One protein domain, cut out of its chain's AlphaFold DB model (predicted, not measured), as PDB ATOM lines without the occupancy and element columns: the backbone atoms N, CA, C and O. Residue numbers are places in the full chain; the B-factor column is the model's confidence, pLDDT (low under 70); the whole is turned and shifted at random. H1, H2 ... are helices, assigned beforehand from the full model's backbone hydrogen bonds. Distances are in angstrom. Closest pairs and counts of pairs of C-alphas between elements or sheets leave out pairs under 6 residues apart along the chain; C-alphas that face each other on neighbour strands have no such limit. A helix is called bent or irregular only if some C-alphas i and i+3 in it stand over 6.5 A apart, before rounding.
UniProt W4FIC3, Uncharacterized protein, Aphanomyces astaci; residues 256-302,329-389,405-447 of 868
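This is residues 256 to 302, 329 to 389 and 405 to 447 of the 868 residues of an uncharacterized protein of Aphanomyces astaci (UniProt W4FIC3). A long, thin rod of helices laid lengthwise: the longest helix, H1, runs along one side of H2, and H2 and H3 follow each other end to end in nearly one line. H4 folds back along H3 and on to part of H2, and at one end of the rod residues 291 to 302 of H1 stick out. The printed part has 151 residues with four named helices, H1 to H4 in chain order, and no named strand; the class is all helix. It is extended, with a radius of gyration of the C-alphas of 25.8 A and spans of 98 by 26 by 21 A.

H1, residues 256 to 302, measures 68.9 A from C-alpha 256 at (40.329, 0.010, -27.717) to C-alpha 302 at (33.789, 23.198, 36.800). H2 is residues 329 to 361, 45.5 A; it is neither bent nor irregular, but only just: C-alphas 333 and 336 are 6.5 A apart. H3 is residues 364 to 388, 35.6 A. H4, residues 405 to 447, measures 62.9 A and ends with C-alpha 447 at (24.489, 23.602, -5.703).

H1, H2 and H4 form an up and down bundle, each running against the one before it. H1 touches H2 with residues 265 to 286 alone, at a shallow tilt of 21 degrees; the closest C-alphas, of Val 272 and Ile 351, are 5.0 A apart. H4 touches H2 with residues 426 to 445 alone, closest at the C-alphas of His 349 and Thr 441, 5.6 A. H3 and H4 touch, opposite ways at a shallow tilt of 20 degrees, with the C-alphas of Arg 376 and Phe 416 closest at 4.8 A. H1 and H3 are near each other. In H1, H3 and H4 every O i to N i+4 pair is within hydrogen-bond range; in H2, 24 of 29 are.

The C-alphas farthest apart, of Trp 302 and Met 389, are 97.9 A apart. Residues 303 to 328 and 390 to 404 are cut out, with C-alpha gaps of 21.5 A and 12.0 A. The H2 to H3 link is tight. Mean pLDDT of the printed part is 77.2; 16 residues are under 70, among them 382 to 389.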
ATOM      1  N   ASP A 256      40.353  -1.318 -28.336       72.94
ATOM      2  CA  ASP A 256      40.329   0.010 -27.717       72.94
ATOM      3  C   ASP A 256      39.119   0.158 -26.777       72.94
ATOM      4  O   ASP A 256      39.258   0.667 -25.666       72.94
ATOM      5  N   MET A 257      37.947  -0.368 -27.154       77.56
ATOM      6  CA  MET A 257      36.760  -0.431 -26.291       77.56
ATOM      7  C   MET A 257      37.008  -1.275 -25.030       77.56
ATOM      8  O   MET A 257      36.655  -0.837 -23.933       77.56
ATOM      9  N   ASP A 258      37.653  -2.443 -25.157       78.75
ATOM     10  CA  ASP A 258      38.045  -3.277 -24.012       78.75
ATOM     11  C   ASP A 258      38.968  -2.488 -23.053       78.75
ATOM     12  O   ASP A 258      38.741  -2.458 -21.838       78.75
ATOM     13  N   SER A 259      39.966  -1.778 -23.599       79.12
ATOM     14  CA  SER A 259      40.917  -0.950 -22.841       79.12
ATOM     15  C   SER A 259      40.259   0.252 -22.146       79.12
ATOM     16  O   SER A 259      40.487   0.502 -20.955       79.12
ATOM     17  N   ILE A 260      39.388   0.975 -22.858       77.75
ATOM     18  CA  ILE A 260      38.631   2.116 -22.327       77.75
ATOM     19  C   ILE A 260      37.675   1.653 -21.225       77.75
ATOM     20  O   ILE A 260      37.605   2.300 -20.184       77.75
ATOM     21  N   SER A 261      36.978   0.525 -21.405       77.38
ATOM     22  CA  SER A 261      36.053  -0.027 -20.405       77.38
ATOM     23  C   SER A 261      36.773  -0.403 -19.104       77.38
ATOM     24  O   SER A 261      36.325  -0.023 -18.018       77.38
ATOM     25  N   ALA A 262      37.929  -1.072 -19.202       78.75
ATOM     26  CA  ALA A 262      38.762  -1.414 -18.048       78.75
ATOM     27  C   ALA A 262      39.322  -0.165 -17.341       78.75
ATOM     28  O   ALA A 262      39.247  -0.047 -16.115       78.75
ATOM     29  N   THR A 263      39.826   0.804 -18.113       78.44
ATOM     30  CA  THR A 263      40.359   2.068 -17.581       78.44
ATOM     31  C   THR A 263      39.271   2.879 -16.878       78.44
ATOM     32  O   THR A 263      39.473   3.346 -15.757       78.44
ATOM     33  N   ALA A 264      38.099   3.014 -17.502       76.06
ATOM     34  CA  ALA A 264      36.952   3.713 -16.938       76.06
ATOM     35  C   ALA A 264      36.488   3.061 -15.629       76.06
ATOM     36  O   ALA A 264      36.326   3.771 -14.639       76.06
ATOM     37  N   HIS A 265      36.387   1.728 -15.566       83.00
ATOM     38  CA  HIS A 265      36.041   1.019 -14.331       83.00
ATOM     39  C   HIS A 265      37.003   1.352 -13.174       83.00
ATOM     40  O   HIS A 265      36.557   1.717 -12.085       83.00
ATOM     41  N   GLY A 266      38.321   1.321 -13.416       79.38
ATOM     42  CA  GLY A 266      39.323   1.694 -12.409       79.38
ATOM     43  C   GLY A 266      39.233   3.162 -11.965       79.38
ATOM     44  O   GLY A 266      39.376   3.471 -10.778       79.38
ATOM     45  N   ARG A 267      38.929   4.083 -12.889       79.69
ATOM     46  CA  ARG A 267      38.699   5.504 -12.565       79.69
ATOM     47  C   ARG A 267      37.429   5.709 -11.738       79.69
ATOM     48  O   ARG A 267      37.472   6.474 -10.779       79.69
ATOM     49  N   VAL A 268      36.344   4.996 -12.042       82.12
ATOM     50  CA  VAL A 268      35.100   5.038 -11.254       82.12
ATOM     51  C   VAL A 268      35.345   4.564  -9.821       82.12
ATOM     52  O   VAL A 268      34.964   5.263  -8.884       82.12
ATOM     53  N   GLN A 269      36.059   3.449  -9.630       85.94
ATOM     54  CA  GLN A 269      36.430   2.980  -8.288       85.94
ATOM     55  C   GLN A 269      37.290   4.003  -7.531       85.94
ATOM     56  O   GLN A 269      37.048   4.260  -6.356       85.94
ATOM     57  N   THR A 270      38.219   4.677  -8.219       82.00
ATOM     58  CA  THR A 270      39.026   5.758  -7.622       82.00
ATOM     59  C   THR A 270      38.151   6.917  -7.115       82.00
ATOM     60  O   THR A 270      38.364   7.407  -6.008       82.00
ATOM     61  N   ILE A 271      37.144   7.339  -7.893       77.19
ATOM     62  CA  ILE A 271      36.200   8.408  -7.516       77.19
ATOM     63  C   ILE A 271      35.360   7.996  -6.297       77.19
ATOM     64  O   ILE A 271      35.219   8.775  -5.353       77.19
ATOM     65  N   VAL A 272      34.840   6.766  -6.290       84.06
ATOM     66  CA  VAL A 272      34.051   6.217  -5.175       84.06
ATOM     67  C   VAL A 272      34.888   6.140  -3.892       84.06
ATOM     68  O   VAL A 272      34.430   6.581  -2.839       84.06
ATOM     69  N   SER A 273      36.129   5.645  -3.969       81.56
ATOM     70  CA  SER A 273      37.040   5.582  -2.818       81.56
ATOM     71  C   SER A 273      37.425   6.969  -2.294       81.56
ATOM     72  O   SER A 273      37.462   7.168  -1.082       81.56
ATOM     73  N   ALA A 274      37.656   7.945  -3.179       76.19
ATOM     74  CA  ALA A 274      37.931   9.324  -2.778       76.19
ATOM     75  C   ALA A 274      36.734   9.956  -2.042       76.19
ATOM     76  O   ALA A 274      36.913  10.561  -0.988       76.19
ATOM     77  N   ALA A 275      35.507   9.761  -2.540       74.75
ATOM     78  CA  ALA A 275      34.298  10.233  -1.864       74.75
ATOM     79  C   ALA A 275      34.100   9.569  -0.489       74.75
ATOM     80  O   ALA A 275      33.767  10.254   0.476       74.75
ATOM     81  N   ALA A 276      34.368   8.264  -0.370       81.19
ATOM     82  CA  ALA A 276      34.303   7.554   0.907       81.19
ATOM     83  C   ALA A 276      35.319   8.094   1.932       81.19
ATOM     84  O   ALA A 276      34.966   8.296   3.093       81.19
ATOM     85  N   ALA A 277      36.548   8.401   1.502       77.25
ATOM     86  CA  ALA A 277      37.565   9.010   2.361       77.25
ATOM     87  C   ALA A 277      37.164  10.418   2.846       77.25
ATOM     88  O   ALA A 277      37.382  10.751   4.011       77.25
ATOM     89  N   VAL A 278      36.522  11.230   1.995       74.56
ATOM     90  CA  VAL A 278      35.987  12.548   2.395       74.56
ATOM     91  C   VAL A 278      34.865  12.406   3.430       74.56
ATOM     92  O   VAL A 278      34.838  13.162   4.400       74.56
ATOM     93  N   ILE A 279      33.978  11.413   3.287       79.50
ATOM     94  CA  ILE A 279      32.940  11.135   4.294       79.50
ATOM     95  C   ILE A 279      33.566  10.729   5.634       79.50
ATOM     96  O   ILE A 279      33.179  11.274   6.664       79.50
ATOM     97  N   GLN A 280      34.566   9.843   5.631       82.69
ATOM     98  CA  GLN A 280      35.283   9.442   6.849       82.69
ATOM     99  C   GLN A 280      35.986  10.627   7.532       82.69
ATOM    100  O   GLN A 280      35.904  10.772   8.751       82.69
ATOM    101  N   ALA A 281      36.626  11.511   6.760       75.69
ATOM    102  CA  ALA A 281      37.244  12.725   7.292       75.69
ATOM    103  C   ALA A 281      36.207  13.683   7.907       75.69
ATOM    104  O   ALA A 281      36.434  14.226   8.988       75.69
ATOM    105  N   SER A 282      35.047  13.847   7.262       75.94
ATOM    106  CA  SER A 282      33.939  14.659   7.783       75.94
ATOM    107  C   SER A 282      33.356  14.070   9.078       75.94
ATOM    108  O   SER A 282      33.136  14.798  10.041       75.94
ATOM    109  N   GLN A 283      33.190  12.745   9.156       81.44
ATOM    110  CA  GLN A 283      32.773  12.051  10.382       81.44
ATOM    111  C   GLN A 283      33.776  12.248  11.529       81.44
ATOM    112  O   GLN A 283      33.371  12.557  12.647       81.44
ATOM    113  N   GLY A 284      35.079  12.148  11.245       79.44
ATOM    114  CA  GLY A 284      36.131  12.439  12.223       79.44
ATOM    115  C   GLY A 284      36.111  13.890  12.719       79.44
ATOM    116  O   GLY A 284      36.314  14.130  13.907       79.44
ATOM    117  N   PHE A 285      35.805  14.852  11.841       79.44
ATOM    118  CA  PHE A 285      35.618  16.254  12.223       79.44
ATOM    119  C   PHE A 285      34.399  16.454  13.137       79.44
ATOM    120  O   PHE A 285      34.528  17.106  14.171       79.44
ATOM    121  N   MET A 286      33.244  15.865  12.802       78.38
ATOM    122  CA  MET A 286      32.029  15.968  13.624       78.38
ATOM    123  C   MET A 286      32.242  15.395  15.034       78.38
ATOM    124  O   MET A 286      31.859  16.026  16.017       78.38
ATOM    125  N   GLU A 287      32.919  14.249  15.155       82.38
ATOM    126  CA  GLU A 287      33.204  13.640  16.460       82.38
ATOM    127  C   GLU A 287      34.243  14.441  17.266       82.38
ATOM    128  O   GLU A 287      34.071  14.656  18.467       82.38
ATOM    129  N   ALA A 288      35.287  14.969  16.614       77.81
ATOM    130  CA  ALA A 288      36.250  15.863  17.260       77.81
ATOM    131  C   ALA A 288      35.589  17.163  17.759       77.81
ATOM    132  O   ALA A 288      35.908  17.638  18.851       77.81
ATOM    133  N   PHE A 289      34.640  17.715  16.996       80.06
ATOM    134  CA  PHE A 289      33.853  18.871  17.416       80.06
ATOM    135  C   PHE A 289      32.967  18.544  18.628       80.06
ATOM    136  O   PHE A 289      32.987  19.284  19.610       80.06
ATOM    137  N   ARG A 290      32.271  17.398  18.618       81.69
ATOM    138  CA  ARG A 290      31.462  16.917  19.752       81.69
ATOM    139  C   ARG A 290      32.295  16.766  21.032       81.69
ATOM    140  O   ARG A 290      31.853  17.155  22.112       81.69
ATOM    141  N   HIS A 291      33.517  16.243  20.923       81.06
ATOM    142  CA  HIS A 291      34.457  16.164  22.045       81.06
ATOM    143  C   HIS A 291      34.912  17.542  22.550       81.06
ATOM    144  O   HIS A 291      35.027  17.737  23.759       81.06
ATOM    145  N   PHE A 292      35.154  18.498  21.648       79.00
ATOM    146  CA  PHE A 292      35.521  19.866  22.013       79.00
ATOM    147  C   PHE A 292      34.379  20.601  22.733       79.00
ATOM    148  O   PHE A 292      34.624  21.257  23.743       79.00
ATOM    149  N   GLN A 293      33.138  20.435  22.264       77.69
ATOM    150  CA  GLN A 293      31.941  20.955  22.927       77.69
ATOM    151  C   GLN A 293      31.800  20.385  24.346       77.69
ATOM    152  O   GLN A 293      31.723  21.157  25.299       77.69
ATOM    153  N   GLN A 294      31.888  19.057  24.510       81.44
ATOM    154  CA  GLN A 294      31.832  18.414  25.829       81.44
ATOM    155  C   GLN A 294      32.906  18.961  26.783       81.44
ATOM    156  O   GLN A 294      32.591  19.324  27.909       81.44
ATOM    157  N   ALA A 295      34.161  19.075  26.334       77.56
ATOM    158  CA  ALA A 295      35.247  19.585  27.173       77.56
ATOM    159  C   ALA A 295      35.034  21.051  27.606       77.56
ATOM    160  O   ALA A 295      35.430  21.444  28.707       77.56
ATOM    161  N   MET A 296      34.400  21.864  26.757       73.56
ATOM    162  CA  MET A 296      34.037  23.243  27.079       73.56
ATOM    163  C   MET A 296      32.869  23.320  28.069       73.56
ATOM    164  O   MET A 296      32.934  24.119  29.004       73.56
ATOM    165  N   ASP A 297      31.847  22.475  27.915       74.75
ATOM    166  CA  ASP A 297      30.725  22.383  28.856       74.75
ATOM    167  C   ASP A 297      31.185  21.849  30.229       74.75
ATOM    168  O   ASP A 297      30.816  22.413  31.261       74.75
ATOM    169  N   ASP A 298      32.076  20.852  30.257       76.44
ATOM    170  CA  ASP A 298      32.710  20.332  31.478       76.44
ATOM    171  C   ASP A 298      33.534  21.421  32.195       76.44
ATOM    172  O   ASP A 298      33.475  21.554  33.420       76.44
ATOM    173  N   THR A 299      34.273  22.243  31.436       72.50
ATOM    174  CA  THR A 299      35.054  23.375  31.975       72.50
ATOM    175  C   THR A 299      34.140  24.457  32.552       72.50
ATOM    176  O   THR A 299      34.404  24.982  33.635       72.50
ATOM    177  N   LEU A 300      33.037  24.771  31.863       69.25
ATOM    178  CA  LEU A 300      32.045  25.736  32.329       69.25
ATOM    179  C   LEU A 300      31.364  25.255  33.621       69.25
ATOM    180  O   LEU A 300      31.213  26.037  34.558       69.25
ATOM    181  N   HIS A 301      31.019  23.966  33.692       69.94
ATOM    182  CA  HIS A 301      30.450  23.324  34.878       69.94
ATOM    183  C   HIS A 301      31.446  23.280  36.053       69.94
ATOM    184  O   HIS A 301      31.065  23.468  37.209       69.94
ATOM    185  N   TRP A 302      32.743  23.090  35.779       68.75
ATOM    186  CA  TRP A 302      33.789  23.198  36.800       68.75
ATOM    187  C   TRP A 302      33.882  24.623  37.371       68.75
ATOM    188  O   TRP A 302      33.883  24.782  38.592       68.75
ATOM    189  N   GLN A 329      25.586  27.543  18.792       71.25
ATOM    190  CA  GLN A 329      24.438  27.526  17.877       71.25
ATOM    191  C   GLN A 329      24.871  27.695  16.414       71.25
ATOM    192  O   GLN A 329      24.462  26.908  15.573       71.25
ATOM    193  N   HIS A 330      25.772  28.636  16.110       71.75
ATOM    194  CA  HIS A 330      26.310  28.802  14.754       71.75
ATOM    195  C   HIS A 330      27.116  27.579  14.271       71.75
ATOM    196  O   HIS A 330      26.974  27.139  13.130       71.75
ATOM    197  N   MET A 331      27.951  26.988  15.132       70.12
ATOM    198  CA  MET A 331      28.712  25.785  14.771       70.12
ATOM    199  C   MET A 331      27.812  24.553  14.555       70.12
ATOM    200  O   MET A 331      28.128  23.716  13.711       70.12
ATOM    201  N   GLU A 332      26.700  24.439  15.282       71.88
ATOM    202  CA  GLU A 332      25.752  23.325  15.172       71.88
ATOM    203  C   GLU A 332      24.771  23.497  13.998       71.88
ATOM    204  O   GLU A 332      24.649  22.602  13.159       71.88
ATOM    205  N   GLU A 333      24.127  24.663  13.882       72.69
ATOM    206  CA  GLU A 333      23.104  24.932  12.862       72.69
ATOM    207  C   GLU A 333      23.689  25.166  11.461       72.69
ATOM    208  O   GLU A 333      23.104  24.686  10.489       72.69
ATOM    209  N   ASP A 334      24.845  25.837  11.334       68.56
ATOM    210  CA  ASP A 334      25.439  26.146  10.024       68.56
ATOM    211  C   ASP A 334      26.562  25.166   9.643       68.56
ATOM    212  O   ASP A 334      26.532  24.575   8.559       68.56
ATOM    213  N   VAL A 335      27.561  24.961  10.513       70.25
ATOM    214  CA  VAL A 335      28.783  24.210  10.148       70.25
ATOM    215  C   VAL A 335      28.557  22.696  10.162       70.25
ATOM    216  O   VAL A 335      28.811  22.036   9.152       70.25
ATOM    217  N   LEU A 336      28.057  22.128  11.264       75.38
ATOM    218  CA  LEU A 336      27.769  20.689  11.349       75.38
ATOM    219  C   LEU A 336      26.686  20.271  10.343       75.38
ATOM    220  O   LEU A 336      26.870  19.290   9.624       75.38
ATOM    221  N   SER A 337      25.606  21.048  10.229       76.38
ATOM    222  CA  SER A 337      24.541  20.835   9.235       76.38
ATOM    223  C   SER A 337      25.075  20.794   7.793       76.38
ATOM    224  O   SER A 337      24.761  19.869   7.037       76.38
ATOM    225  N   SER A 338      25.965  21.725   7.426       71.75
ATOM    226  CA  SER A 338      26.617  21.729   6.107       71.75
ATOM    227  C   SER A 338      27.504  20.500   5.896       71.75
ATOM    228  O   SER A 338      27.455  19.879   4.831       71.75
ATOM    229  N   HIS A 339      28.269  20.089   6.912       73.06
ATOM    230  CA  HIS A 339      29.075  18.867   6.862       73.06
ATOM    231  C   HIS A 339      28.218  17.608   6.646       73.06
ATOM    232  O   HIS A 339      28.572  16.781   5.802       73.06
ATOM    233  N   VAL A 340      27.077  17.485   7.336       81.00
ATOM    234  CA  VAL A 340      26.113  16.388   7.139       81.00
ATOM    235  C   VAL A 340      25.562  16.405   5.710       81.00
ATOM    236  O   VAL A 340      25.686  15.407   4.997       81.00
ATOM    237  N   ALA A 341      25.058  17.553   5.242       77.75
ATOM    238  CA  ALA A 341      24.497  17.704   3.898       77.75
ATOM    239  C   ALA A 341      25.506  17.370   2.781       77.75
ATOM    240  O   ALA A 341      25.148  16.732   1.786       77.75
ATOM    241  N   ILE A 342      26.780  17.742   2.952       74.94
ATOM    242  CA  ILE A 342      27.867  17.370   2.036       74.94
ATOM    243  C   ILE A 342      28.115  15.856   2.074       74.94
ATOM    244  O   ILE A 342      28.252  15.242   1.013       74.94
ATOM    245  N   THR A 343      28.142  15.222   3.253       81.44
ATOM    246  CA  THR A 343      28.345  13.765   3.341       81.44
ATOM    247  C   THR A 343      27.205  12.959   2.731       81.44
ATOM    248  O   THR A 343      27.472  12.019   1.980       81.44
ATOM    249  N   ASP A 344      25.951  13.358   2.957       84.88
ATOM    250  CA  ASP A 344      24.782  12.711   2.358       84.88
ATOM    251  C   ASP A 344      24.788  12.862   0.834       84.88
ATOM    252  O   ASP A 344      24.580  11.891   0.100       84.88
ATOM    253  N   ALA A 345      25.117  14.052   0.331       78.25
ATOM    254  CA  ALA A 345      25.231  14.293  -1.099       78.25
ATOM    255  C   ALA A 345      26.363  13.492  -1.758       78.25
ATOM    256  O   ALA A 345      26.170  12.958  -2.851       78.25
ATOM    257  N   LEU A 346      27.526  13.364  -1.110       79.19
ATOM    258  CA  LEU A 346      28.608  12.496  -1.583       79.19
ATOM    259  C   LEU A 346      28.176  11.023  -1.582       79.19
ATOM    260  O   LEU A 346      28.451  10.299  -2.541       79.19
ATOM    261  N   ASN A 347      27.448  10.579  -0.559       87.62
ATOM    262  CA  ASN A 347      26.967   9.205  -0.464       87.62
ATOM    263  C   ASN A 347      25.933   8.874  -1.559       87.62
ATOM    264  O   ASN A 347      26.025   7.839  -2.222       87.62
ATOM    265  N   VAL A 348      24.974   9.770  -1.806       87.12
ATOM    266  CA  VAL A 348      23.900   9.577  -2.795       87.12
ATOM    267  C   VAL A 348      24.397   9.834  -4.226       87.12
ATOM    268  O   VAL A 348      24.310   8.954  -5.088       87.12
ATOM    269  N   HIS A 349      24.946  11.020  -4.498       82.00
ATOM    270  CA  HIS A 349      25.274  11.479  -5.856       82.00
ATOM    271  C   HIS A 349      26.664  11.063  -6.350       82.00
ATOM    272  O   HIS A 349      26.906  11.130  -7.559       82.00
ATOM    273  N   VAL A 350      27.567  10.630  -5.459       78.44
ATOM    274  CA  VAL A 350      28.853  10.031  -5.846       78.44
ATOM    275  C   VAL A 350      28.836   8.525  -5.599       78.44
ATOM    276  O   VAL A 350      28.677   7.766  -6.549       78.44
ATOM    277  N   ILE A 351      28.936   8.070  -4.349       84.81
ATOM    278  CA  ILE A 351      29.171   6.650  -4.021       84.81
ATOM    279  C   ILE A 351      28.072   5.745  -4.589       84.81
ATOM    280  O   ILE A 351      28.363   4.828  -5.356       84.81
ATOM    281  N   THR A 352      26.809   6.005  -4.254       90.94
ATOM    282  CA  THR A 352      25.681   5.162  -4.675       90.94
ATOM    283  C   THR A 352      25.495   5.201  -6.190       90.94
ATOM    284  O   THR A 352      25.454   4.154  -6.836       90.94
ATOM    285  N   SER A 353      25.440   6.402  -6.772       86.88
ATOM    286  CA  SER A 353      25.163   6.577  -8.203       86.88
ATOM    287  C   SER A 353      26.267   5.992  -9.098       86.88
ATOM    288  O   SER A 353      25.974   5.319 -10.087       86.88
ATOM    289  N   TRP A 354      27.541   6.176  -8.735       86.44
ATOM    290  CA  TRP A 354      28.663   5.646  -9.516       86.44
ATOM    291  C   TRP A 354      28.890   4.145  -9.309       86.44
ATOM    292  O   TRP A 354      29.266   3.468 -10.265       86.44
ATOM    293  N   ASN A 355      28.584   3.588  -8.132       89.50
ATOM    294  CA  ASN A 355      28.569   2.132  -7.943       89.50
ATOM    295  C   ASN A 355      27.443   1.458  -8.741       89.50
ATOM    296  O   ASN A 355      27.675   0.423  -9.364       89.50
ATOM    297  N   GLN A 356      26.245   2.054  -8.787       89.44
ATOM    298  CA  GLN A 356      25.152   1.564  -9.637       89.44
ATOM    299  C   GLN A 356      25.540   1.600 -11.122       89.44
ATOM    300  O   GLN A 356      25.358   0.608 -11.827       89.44
ATOM    301  N   PHE A 357      26.147   2.695 -11.590       88.12
ATOM    302  CA  PHE A 357      26.685   2.787 -12.949       88.12
ATOM    303  C   PHE A 357      27.767   1.725 -13.224       88.12
ATOM    304  O   PHE A 357      27.699   1.029 -14.238       88.12
ATOM    305  N   ALA A 358      28.719   1.534 -12.303       86.38
ATOM    306  CA  ALA A 358      29.757   0.512 -12.421       86.38
ATOM    307  C   ALA A 358      29.178  -0.908 -12.517       86.38
ATOM    308  O   ALA A 358      29.645  -1.689 -13.341       86.38
ATOM    309  N   HIS A 359      28.150  -1.227 -11.730       84.25
ATOM    310  CA  HIS A 359      27.476  -2.526 -11.758       84.25
ATOM    311  C   HIS A 359      26.649  -2.745 -13.039       84.25
ATOM    312  O   HIS A 359      26.557  -3.866 -13.534       84.25
ATOM    313  N   LEU A 360      26.012  -1.699 -13.574       84.25
ATOM    314  CA  LEU A 360      25.167  -1.803 -14.770       84.25
ATOM    315  C   LEU A 360      25.969  -1.849 -16.078       84.25
ATOM    316  O   LEU A 360      25.540  -2.507 -17.027       84.25
ATOM    317  N   TYR A 361      27.113  -1.158 -16.142       82.00
ATOM    318  CA  TYR A 361      27.844  -0.954 -17.396       82.00
ATOM    319  C   TYR A 361      29.262  -1.532 -17.441       82.00
ATOM    320  O   TYR A 361      29.727  -1.853 -18.536       82.00
ATOM    321  N   HIS A 362      29.935  -1.709 -16.304       78.00
ATOM    322  CA  HIS A 362      31.299  -2.239 -16.233       78.00
ATOM    323  C   HIS A 362      31.336  -3.653 -15.618       78.00
ATOM    324  O   HIS A 362      30.302  -4.268 -15.357       78.00
ATOM    325  N   GLY A 363      32.546  -4.193 -15.426       71.50
ATOM    326  CA  GLY A 363      32.763  -5.490 -14.783       71.50
ATOM    327  C   GLY A 363      32.083  -6.646 -15.522       71.50
ATOM    328  O   GLY A 363      32.206  -6.780 -16.745       71.50
ATOM    329  N   ASP A 364      31.362  -7.472 -14.764       71.31
ATOM    330  CA  ASP A 364      30.774  -8.729 -15.229       71.31
ATOM    331  C   ASP A 364      29.835  -8.570 -16.425       71.31
ATOM    332  O   ASP A 364      29.816  -9.440 -17.290       71.31
ATOM    333  N   GLU A 365      29.059  -7.488 -16.525       77.25
ATOM    334  CA  GLU A 365      28.077  -7.362 -17.609       77.25
ATOM    335  C   GLU A 365      28.744  -7.113 -18.968       77.25
ATOM    336  O   GLU A 365      28.417  -7.776 -19.958       77.25
ATOM    337  N   TYR A 366      29.750  -6.235 -19.008       79.50
ATOM    338  CA  TYR A 366      30.565  -6.042 -20.207       79.50
ATOM    339  C   TYR A 366      31.356  -7.314 -20.542       79.50
ATOM    340  O   TYR A 366      31.343  -7.767 -21.689       79.50
ATOM    341  N   ALA A 367      31.961  -7.955 -19.534       79.06
ATOM    342  CA  ALA A 367      32.697  -9.206 -19.705       79.06
ATOM    343  C   ALA A 367      31.807 -10.350 -20.233       79.06
ATOM    344  O   ALA A 367      32.220 -11.074 -21.142       79.06
ATOM    345  N   ARG A 368      30.561 -10.482 -19.751       82.19
ATOM    346  CA  ARG A 368      29.569 -11.452 -20.250       82.19
ATOM    347  C   ARG A 368      29.245 -11.222 -21.723       82.19
ATOM    348  O   ARG A 368      29.267 -12.179 -22.499       82.19
ATOM    349  N   ARG A 369      28.984  -9.976 -22.135       82.12
ATOM    350  CA  ARG A 369      28.697  -9.641 -23.545       82.12
ATOM    351  C   ARG A 369      29.919  -9.876 -24.436       82.12
ATOM    352  O   ARG A 369      29.799 -10.492 -25.495       82.12
ATOM    353  N   ARG A 370      31.113  -9.506 -23.968       82.94
ATOM    354  CA  ARG A 370      32.388  -9.748 -24.660       82.94
ATOM    355  C   ARG A 370      32.708 -11.241 -24.814       82.94
ATOM    356  O   ARG A 370      33.169 -11.666 -25.874       82.94
ATOM    357  N   HIS A 371      32.409 -12.046 -23.794       79.44
ATOM    358  CA  HIS A 371      32.530 -13.504 -23.830       79.44
ATOM    359  C   HIS A 371      31.503 -14.140 -24.782       79.44
ATOM    360  O   HIS A 371      31.885 -14.962 -25.616       79.44
ATOM    361  N   LYS A 372      30.232 -13.708 -24.740       81.44
ATOM    362  CA  LYS A 372      29.177 -14.113 -25.692       81.44
ATOM    363  C   LYS A 372      29.624 -13.877 -27.141       81.44
ATOM    364  O   LYS A 372      29.513 -14.789 -27.957       81.44
ATOM    365  N   LEU A 373      30.200 -12.708 -27.441       80.12
ATOM    366  CA  LEU A 373      30.759 -12.383 -28.758       80.12
ATOM    367  C   LEU A 373      31.889 -13.345 -29.173       80.12
ATOM    368  O   LEU A 373      31.850 -13.884 -30.276       80.12
ATOM    369  N   ASN A 374      32.862 -13.620 -28.296       76.62
ATOM    370  CA  ASN A 374      33.957 -14.562 -28.590       76.62
ATOM    371  C   ASN A 374      33.459 -16.003 -28.824       76.62
ATOM    372  O   ASN A 374      33.950 -16.696 -29.721       76.62
ATOM    373  N   MET A 375      32.460 -16.449 -28.057       76.00
ATOM    374  CA  MET A 375      31.843 -17.766 -28.232       76.00
ATOM    375  C   MET A 375      31.110 -17.873 -29.573       76.00
ATOM    376  O   MET A 375      31.304 -18.848 -30.299       76.00
ATOM    377  N   ARG A 376      30.319 -16.856 -29.949       74.00
ATOM    378  CA  ARG A 376      29.619 -16.828 -31.243       74.00
ATOM    379  C   ARG A 376      30.574 -16.703 -32.428       74.00
ATOM    380  O   ARG A 376      30.392 -17.416 -33.407       74.00
ATOM    381  N   PHE A 377      31.635 -15.906 -32.304       76.38
ATOM    382  CA  PHE A 377      32.709 -15.827 -33.298       76.38
ATOM    383  C   PHE A 377      33.324 -17.204 -33.575       76.38
ATOM    384  O   PHE A 377      33.405 -17.624 -34.728       76.38
ATOM    385  N   THR A 378      33.699 -17.929 -32.516       67.12
ATOM    386  CA  THR A 378      34.304 -19.268 -32.613       67.12
ATOM    387  C   THR A 378      33.331 -20.281 -33.222       67.12
ATOM    388  O   THR A 378      33.719 -21.101 -34.057       67.12
ATOM    389  N   GLN A 379      32.048 -20.196 -32.859       67.75
ATOM    390  CA  GLN A 379      30.992 -21.034 -33.425       67.75
ATOM    391  C   GLN A 379      30.827 -20.780 -34.933       67.75
ATOM    392  O   GLN A 379      30.932 -21.723 -35.714       67.75
ATOM    393  N   HIS A 380      30.646 -19.524 -35.350       74.38
ATOM    394  CA  HIS A 380      30.511 -19.143 -36.760       74.38
ATOM    395  C   HIS A 380      31.728 -19.576 -37.588       74.38
ATOM    396  O   HIS A 380      31.576 -20.263 -38.593       74.38
ATOM    397  N   HIS A 381      32.946 -19.263 -37.138       70.31
ATOM    398  CA  HIS A 381      34.162 -19.559 -37.901       70.31
ATOM    399  C   HIS A 381      34.479 -21.056 -37.988       70.31
ATOM    400  O   HIS A 381      35.014 -21.507 -39.001       70.31
ATOM    401  N   SER A 382      34.123 -21.855 -36.975       62.19
ATOM    402  CA  SER A 382      34.276 -23.315 -37.058       62.19
ATOM    403  C   SER A 382      33.272 -23.953 -38.027       62.19
ATOM    404  O   SER A 382      33.648 -24.862 -38.768       62.19
ATOM    405  N   LEU A 383      32.039 -23.437 -38.099       65.56
ATOM    406  CA  LEU A 383      31.035 -23.852 -39.087       65.56
ATOM    407  C   LEU A 383      31.399 -23.395 -40.507       65.56
ATOM    408  O   LEU A 383      31.320 -24.198 -41.432       65.56
ATOM    409  N   ALA A 384      31.880 -22.160 -40.679       65.31
ATOM    410  CA  ALA A 384      32.355 -21.643 -41.963       65.31
ATOM    411  C   ALA A 384      33.549 -22.453 -42.500       65.31
ATOM    412  O   ALA A 384      33.596 -22.781 -43.684       65.31
ATOM    413  N   LEU A 385      34.487 -22.840 -41.626       63.91
ATOM    414  CA  LEU A 385      35.600 -23.719 -41.990       63.91
ATOM    415  C   LEU A 385      35.116 -25.122 -42.383       63.91
ATOM    416  O   LEU A 385      35.610 -25.675 -43.360       63.91
ATOM    417  N   ALA A 386      34.157 -25.696 -41.650       62.19
ATOM    418  CA  ALA A 386      33.578 -26.992 -42.000       62.19
ATOM    419  C   ALA A 386      32.875 -26.946 -43.370       62.19
ATOM    420  O   ALA A 386      33.120 -27.815 -44.200       62.19
ATOM    421  N   TYR A 387      32.092 -25.894 -43.626       64.31
ATOM    422  CA  TYR A 387      31.401 -25.648 -44.894       64.31
ATOM    423  C   TYR A 387      32.373 -25.442 -46.071       64.31
ATOM    424  O   TYR A 387      32.176 -25.991 -47.152       64.31
ATOM    425  N   ALA A 388      33.480 -24.725 -45.858       61.56
ATOM    426  CA  ALA A 388      34.527 -24.541 -46.868       61.56
ATOM    427  C   ALA A 388      35.319 -25.827 -47.192       61.56
ATOM    428  O   ALA A 388      36.005 -25.889 -48.212       61.56
ATOM    429  N   MET A 389      35.244 -26.846 -46.328       59.56
ATOM    430  CA  MET A 389      35.890 -28.151 -46.516       59.56
ATOM    431  C   MET A 389      34.965 -29.191 -47.177       59.56
ATOM    432  O   MET A 389      35.416 -30.302 -47.468       59.56
ATOM    433  N   GLN A 405      23.179 -27.293 -43.927       65.50
ATOM    434  CA  GLN A 405      24.425 -26.665 -43.478       65.50
ATOM    435  C   GLN A 405      24.416 -25.143 -43.669       65.50
ATOM    436  O   GLN A 405      24.839 -24.427 -42.764       65.50
ATOM    437  N   ASP A 406      23.876 -24.648 -44.783       70.25
ATOM    438  CA  ASP A 406      23.751 -23.221 -45.096       70.25
ATOM    439  C   ASP A 406      22.819 -22.508 -44.102       70.25
ATOM    440  O   ASP A 406      23.192 -21.500 -43.506       70.25
ATOM    441  N   ARG A 407      21.661 -23.103 -43.768       76.06
ATOM    442  CA  ARG A 407      20.772 -22.585 -42.707       76.06
ATOM    443  C   ARG A 407      21.439 -22.557 -41.329       76.06
ATOM    444  O   ARG A 407      21.191 -21.637 -40.551       76.06
ATOM    445  N   VAL A 408      22.268 -23.552 -41.001       73.38
ATOM    446  CA  VAL A 408      23.013 -23.595 -39.729       73.38
ATOM    447  C   VAL A 408      24.139 -22.555 -39.706       73.38
ATOM    448  O   VAL A 408      24.370 -21.943 -38.661       73.38
ATOM    449  N   LEU A 409      24.807 -22.320 -40.837       72.94
ATOM    450  CA  LEU A 409      25.830 -21.288 -40.983       72.94
ATOM    451  C   LEU A 409      25.219 -19.881 -40.902       72.94
ATOM    452  O   LEU A 409      25.696 -19.072 -40.108       72.94
ATOM    453  N   GLY A 410      24.121 -19.624 -41.619       75.19
ATOM    454  CA  GLY A 410      23.363 -18.370 -41.556       75.19
ATOM    455  C   GLY A 410      22.859 -18.061 -40.144       75.19
ATOM    456  O   GLY A 410      23.149 -17.001 -39.602       75.19
ATOM    457  N   ALA A 411      22.236 -19.030 -39.464       79.25
ATOM    458  CA  ALA A 411      21.805 -18.843 -38.074       79.25
ATOM    459  C   ALA A 411      22.979 -18.599 -37.097       79.25
ATOM    460  O   ALA A 411      22.815 -17.920 -36.081       79.25
ATOM    461  N   ALA A 412      24.169 -19.148 -37.375       72.25
ATOM    462  CA  ALA A 412      25.376 -18.861 -36.599       72.25
ATOM    463  C   ALA A 412      25.963 -17.475 -36.911       72.25
ATOM    464  O   ALA A 412      26.512 -16.846 -36.004       72.25
ATOM    465  N   HIS A 413      25.823 -17.000 -38.152       78.62
ATOM    466  CA  HIS A 413      26.174 -15.650 -38.582       78.62
ATOM    467  C   HIS A 413      25.275 -14.616 -37.892       78.62
ATOM    468  O   HIS A 413      25.781 -13.795 -37.132       78.62
ATOM    469  N   ASP A 414      23.949 -14.749 -37.993       82.06
ATOM    470  CA  ASP A 414      22.975 -13.872 -37.323       82.06
ATOM    471  C   ASP A 414      23.200 -13.804 -35.799       82.06
ATOM    472  O   ASP A 414      23.127 -12.743 -35.173       82.06
ATOM    473  N   ALA A 415      23.518 -14.943 -35.172       78.44
ATOM    474  CA  ALA A 415      23.800 -15.017 -33.740       78.44
ATOM    475  C   ALA A 415      25.150 -14.390 -33.342       78.44
ATOM    476  O   ALA A 415      25.306 -13.957 -32.194       78.44
ATOM    477  N   PHE A 416      26.126 -14.361 -34.252       78.94
ATOM    478  CA  PHE A 416      27.376 -13.621 -34.097       78.94
ATOM    479  C   PHE A 416      27.146 -12.116 -34.273       78.94
ATOM    480  O   PHE A 416      27.567 -11.342 -33.413       78.94
ATOM    481  N   GLU A 417      26.385 -11.722 -35.289       79.19
ATOM    482  CA  GLU A 417      26.061 -10.329 -35.584       79.19
ATOM    483  C   GLU A 417      25.233  -9.659 -34.489       79.19
ATOM    484  O   GLU A 417      25.589  -8.585 -33.998       79.19
ATOM    485  N   SER A 418      24.209 -10.345 -33.978       84.38
ATOM    486  CA  SER A 418      23.478  -9.903 -32.787       84.38
ATOM    487  C   SER A 418      24.415  -9.694 -31.589       84.38
ATOM    488  O   SER A 418      24.336  -8.665 -30.918       84.38
ATOM    489  N   ALA A 419      25.352 -10.615 -31.334       78.50
ATOM    490  CA  ALA A 419      26.303 -10.477 -30.228       78.50
ATOM    491  C   ALA A 419      27.330  -9.348 -30.449       78.50
ATOM    492  O   ALA A 419      27.819  -8.772 -29.476       78.50
ATOM    493  N   ARG A 420      27.654  -9.020 -31.705       79.38
ATOM    494  CA  ARG A 420      28.518  -7.892 -32.078       79.38
ATOM    495  C   ARG A 420      27.805  -6.566 -31.824       79.38
ATOM    496  O   ARG A 420      28.344  -5.699 -31.132       79.38
ATOM    497  N   HIS A 421      26.560  -6.454 -32.283       82.38
ATOM    498  CA  HIS A 421      25.716  -5.282 -32.069       82.38
ATOM    499  C   HIS A 421      25.429  -5.031 -30.575       82.38
ATOM    500  O   HIS A 421      25.523  -3.887 -30.120       82.38
ATOM    501  N   ASP A 422      25.174  -6.085 -29.787       83.94
ATOM    502  CA  ASP A 422      24.980  -6.024 -28.324       83.94
ATOM    503  C   ASP A 422      26.161  -5.359 -27.589       83.94
ATOM    504  O   ASP A 422      25.962  -4.600 -26.636       83.94
ATOM    505  N   VAL A 423      27.404  -5.652 -27.997       82.81
ATOM    506  CA  VAL A 423      28.620  -5.101 -27.367       82.81
ATOM    507  C   VAL A 423      28.804  -3.625 -27.731       82.81
ATOM    508  O   VAL A 423      29.101  -2.808 -26.856       82.81
ATOM    509  N   VAL A 424      28.588  -3.262 -29.000       81.00
ATOM    510  CA  VAL A 424      28.728  -1.875 -29.480       81.00
ATOM    511  C   VAL A 424      27.652  -0.968 -28.880       81.00
ATOM    512  O   VAL A 424      27.966   0.119 -28.390       81.00
ATOM    513  N   THR A 425      26.392  -1.412 -28.848       83.06
ATOM    514  CA  THR A 425      25.296  -0.652 -28.219       83.06
ATOM    515  C   THR A 425      25.476  -0.514 -26.710       83.06
ATOM    516  O   THR A 425      25.274   0.581 -26.185       83.06
ATOM    517  N   HIS A 426      25.938  -1.560 -26.011       85.94
ATOM    518  CA  HIS A 426      26.274  -1.471 -24.582       85.94
ATOM    519  C   HIS A 426      27.351  -0.422 -24.307       85.94
ATOM    520  O   HIS A 426      27.177   0.429 -23.440       85.94
ATOM    521  N   PHE A 427      28.448  -0.449 -25.066       82.25
ATOM    522  CA  PHE A 427      29.564   0.479 -24.886       82.25
ATOM    523  C   PHE A 427      29.172   1.933 -25.201       82.25
ATOM    524  O   PHE A 427      29.527   2.846 -24.457       82.25
ATOM    525  N   ARG A 428      28.367   2.162 -26.249       80.25
ATOM    526  CA  ARG A 428      27.781   3.487 -26.529       80.25
ATOM    527  C   ARG A 428      26.873   3.954 -25.385       80.25
ATOM    528  O   ARG A 428      26.979   5.098 -24.955       80.25
ATOM    529  N   SER A 429      26.029   3.067 -24.850       81.88
ATOM    530  CA  SER A 429      25.156   3.371 -23.707       81.88
ATOM    531  C   SER A 429      25.957   3.731 -22.449       81.88
ATOM    532  O   SER A 429      25.669   4.749 -21.823       81.88
ATOM    533  N   MET A 430      27.013   2.970 -22.141       85.00
ATOM    534  CA  MET A 430      27.962   3.243 -21.055       85.00
ATOM    535  C   MET A 430      28.569   4.648 -21.163       85.00
ATOM    536  O   MET A 430      28.549   5.391 -20.185       85.00
ATOM    537  N   LEU A 431      29.079   5.038 -22.339       78.81
ATOM    538  CA  LEU A 431      29.676   6.365 -22.536       78.81
ATOM    539  C   LEU A 431      28.653   7.494 -22.339       78.81
ATOM    540  O   LEU A 431      28.915   8.434 -21.587       78.81
ATOM    541  N   CYS A 432      27.474   7.393 -22.961       77.69
ATOM    542  CA  CYS A 432      26.428   8.408 -22.826       77.69
ATOM    543  C   CYS A 432      25.942   8.542 -21.375       77.69
ATOM    544  O   CYS A 432      25.831   9.653 -20.858       77.69
ATOM    545  N   GLN A 433      25.689   7.422 -20.693       81.56
ATOM    546  CA  GLN A 433      25.210   7.431 -19.309       81.56
ATOM    547  C   GLN A 433      26.287   7.897 -18.322       81.56
ATOM    548  O   GLN A 433      25.973   8.636 -17.393       81.56
ATOM    549  N   GLY A 434      27.560   7.561 -18.557       76.81
ATOM    550  CA  GLY A 434      28.682   8.075 -17.767       76.81
ATOM    551  C   GLY A 434      28.823   9.598 -17.869       76.81
ATOM    552  O   GLY A 434      29.024  10.267 -16.857       76.81
ATOM    553  N   LEU A 435      28.636  10.168 -19.067       75.88
ATOM    554  CA  LEU A 435      28.624  11.622 -19.280       75.88
ATOM    555  C   LEU A 435      27.421  12.306 -18.611       75.88
ATOM    556  O   LEU A 435      27.582  13.354 -17.980       75.88
ATOM    557  N   HIS A 436      26.225  11.715 -18.702       76.25
ATOM    558  CA  HIS A 436      25.041  12.228 -18.004       76.25
ATOM    559  C   HIS A 436      25.214  12.198 -16.481       76.25
ATOM    560  O   HIS A 436      24.912  13.194 -15.820       76.25
ATOM    561  N   LEU A 437      25.746  11.101 -15.934       78.06
ATOM    562  CA  LEU A 437      26.027  10.965 -14.508       78.06
ATOM    563  C   LEU A 437      27.085  11.977 -14.044       78.06
ATOM    564  O   LEU A 437      26.866  12.660 -13.049       78.06
ATOM    565  N   TRP A 438      28.177  12.154 -14.796       75.56
ATOM    566  CA  TRP A 438      29.198  13.165 -14.502       75.56
ATOM    567  C   TRP A 438      28.616  14.578 -14.396       75.56
ATOM    568  O   TRP A 438      28.868  15.285 -13.418       75.56
ATOM    569  N   ASN A 439      27.777  14.973 -15.357       73.12
ATOM    570  CA  ASN A 439      27.112  16.274 -15.324       73.12
ATOM    571  C   ASN A 439      26.130  16.396 -14.138       73.12
ATOM    572  O   ASN A 439      26.080  17.430 -13.475       73.12
ATOM    573  N   ALA A 440      25.377  15.336 -13.828       71.88
ATOM    574  CA  ALA A 440      24.451  15.315 -12.696       71.88
ATOM    575  C   ALA A 440      25.178  15.444 -11.344       71.88
ATOM    576  O   ALA A 440      24.797  16.286 -10.526       71.88
ATOM    577  N   THR A 441      26.256  14.679 -11.131       73.56
ATOM    578  CA  THR A 441      27.108  14.765  -9.936       73.56
ATOM    579  C   THR A 441      27.725  16.163  -9.800       73.56
ATOM    580  O   THR A 441      27.632  16.768  -8.732       73.56
ATOM    581  N   GLY A 442      28.288  16.724 -10.878       70.56
ATOM    582  CA  GLY A 442      28.859  18.078 -10.869       70.56
ATOM    583  C   GLY A 442      27.832  19.165 -10.523       70.56
ATOM    584  O   GLY A 442      28.101  20.038  -9.696       70.56
ATOM    585  N   CYS A 443      26.623  19.078 -11.084       71.75
ATOM    586  CA  CYS A 443      25.516  19.980 -10.762       71.75
ATOM    587  C   CYS A 443      25.053  19.873  -9.300       71.75
ATOM    588  O   CYS A 443      24.720  20.897  -8.702       71.75
ATOM    589  N   ALA A 444      25.022  18.671  -8.715       69.69
ATOM    590  CA  ALA A 444      24.651  18.481  -7.312       69.69
ATOM    591  C   ALA A 444      25.678  19.126  -6.364       69.69
ATOM    592  O   ALA A 444      25.308  19.924  -5.504       69.69
ATOM    593  N   LEU A 445      26.972  18.866  -6.586       70.12
ATOM    594  CA  LEU A 445      28.060  19.433  -5.781       70.12
ATOM    595  C   LEU A 445      28.147  20.964  -5.912       70.12
ATOM    596  O   LEU A 445      28.320  21.663  -4.915       70.12
ATOM    597  N   SER A 446      27.941  21.507  -7.116       70.44
ATOM    598  CA  SER A 446      27.927  22.960  -7.351       70.44
ATOM    599  C   SER A 446      26.789  23.682  -6.613       70.44
ATOM    600  O   SER A 446      26.971  24.800  -6.126       70.44
ATOM    601  N   LYS A 447      25.616  23.043  -6.468       70.56
ATOM    602  CA  LYS A 447      24.489  23.602  -5.703       70.56
ATOM    603  C   LYS A 447      24.793  23.693  -4.208       70.56
ATOM    604  O   LYS A 447      24.477  24.714  -3.608       70.56
TER     605      LYS A 447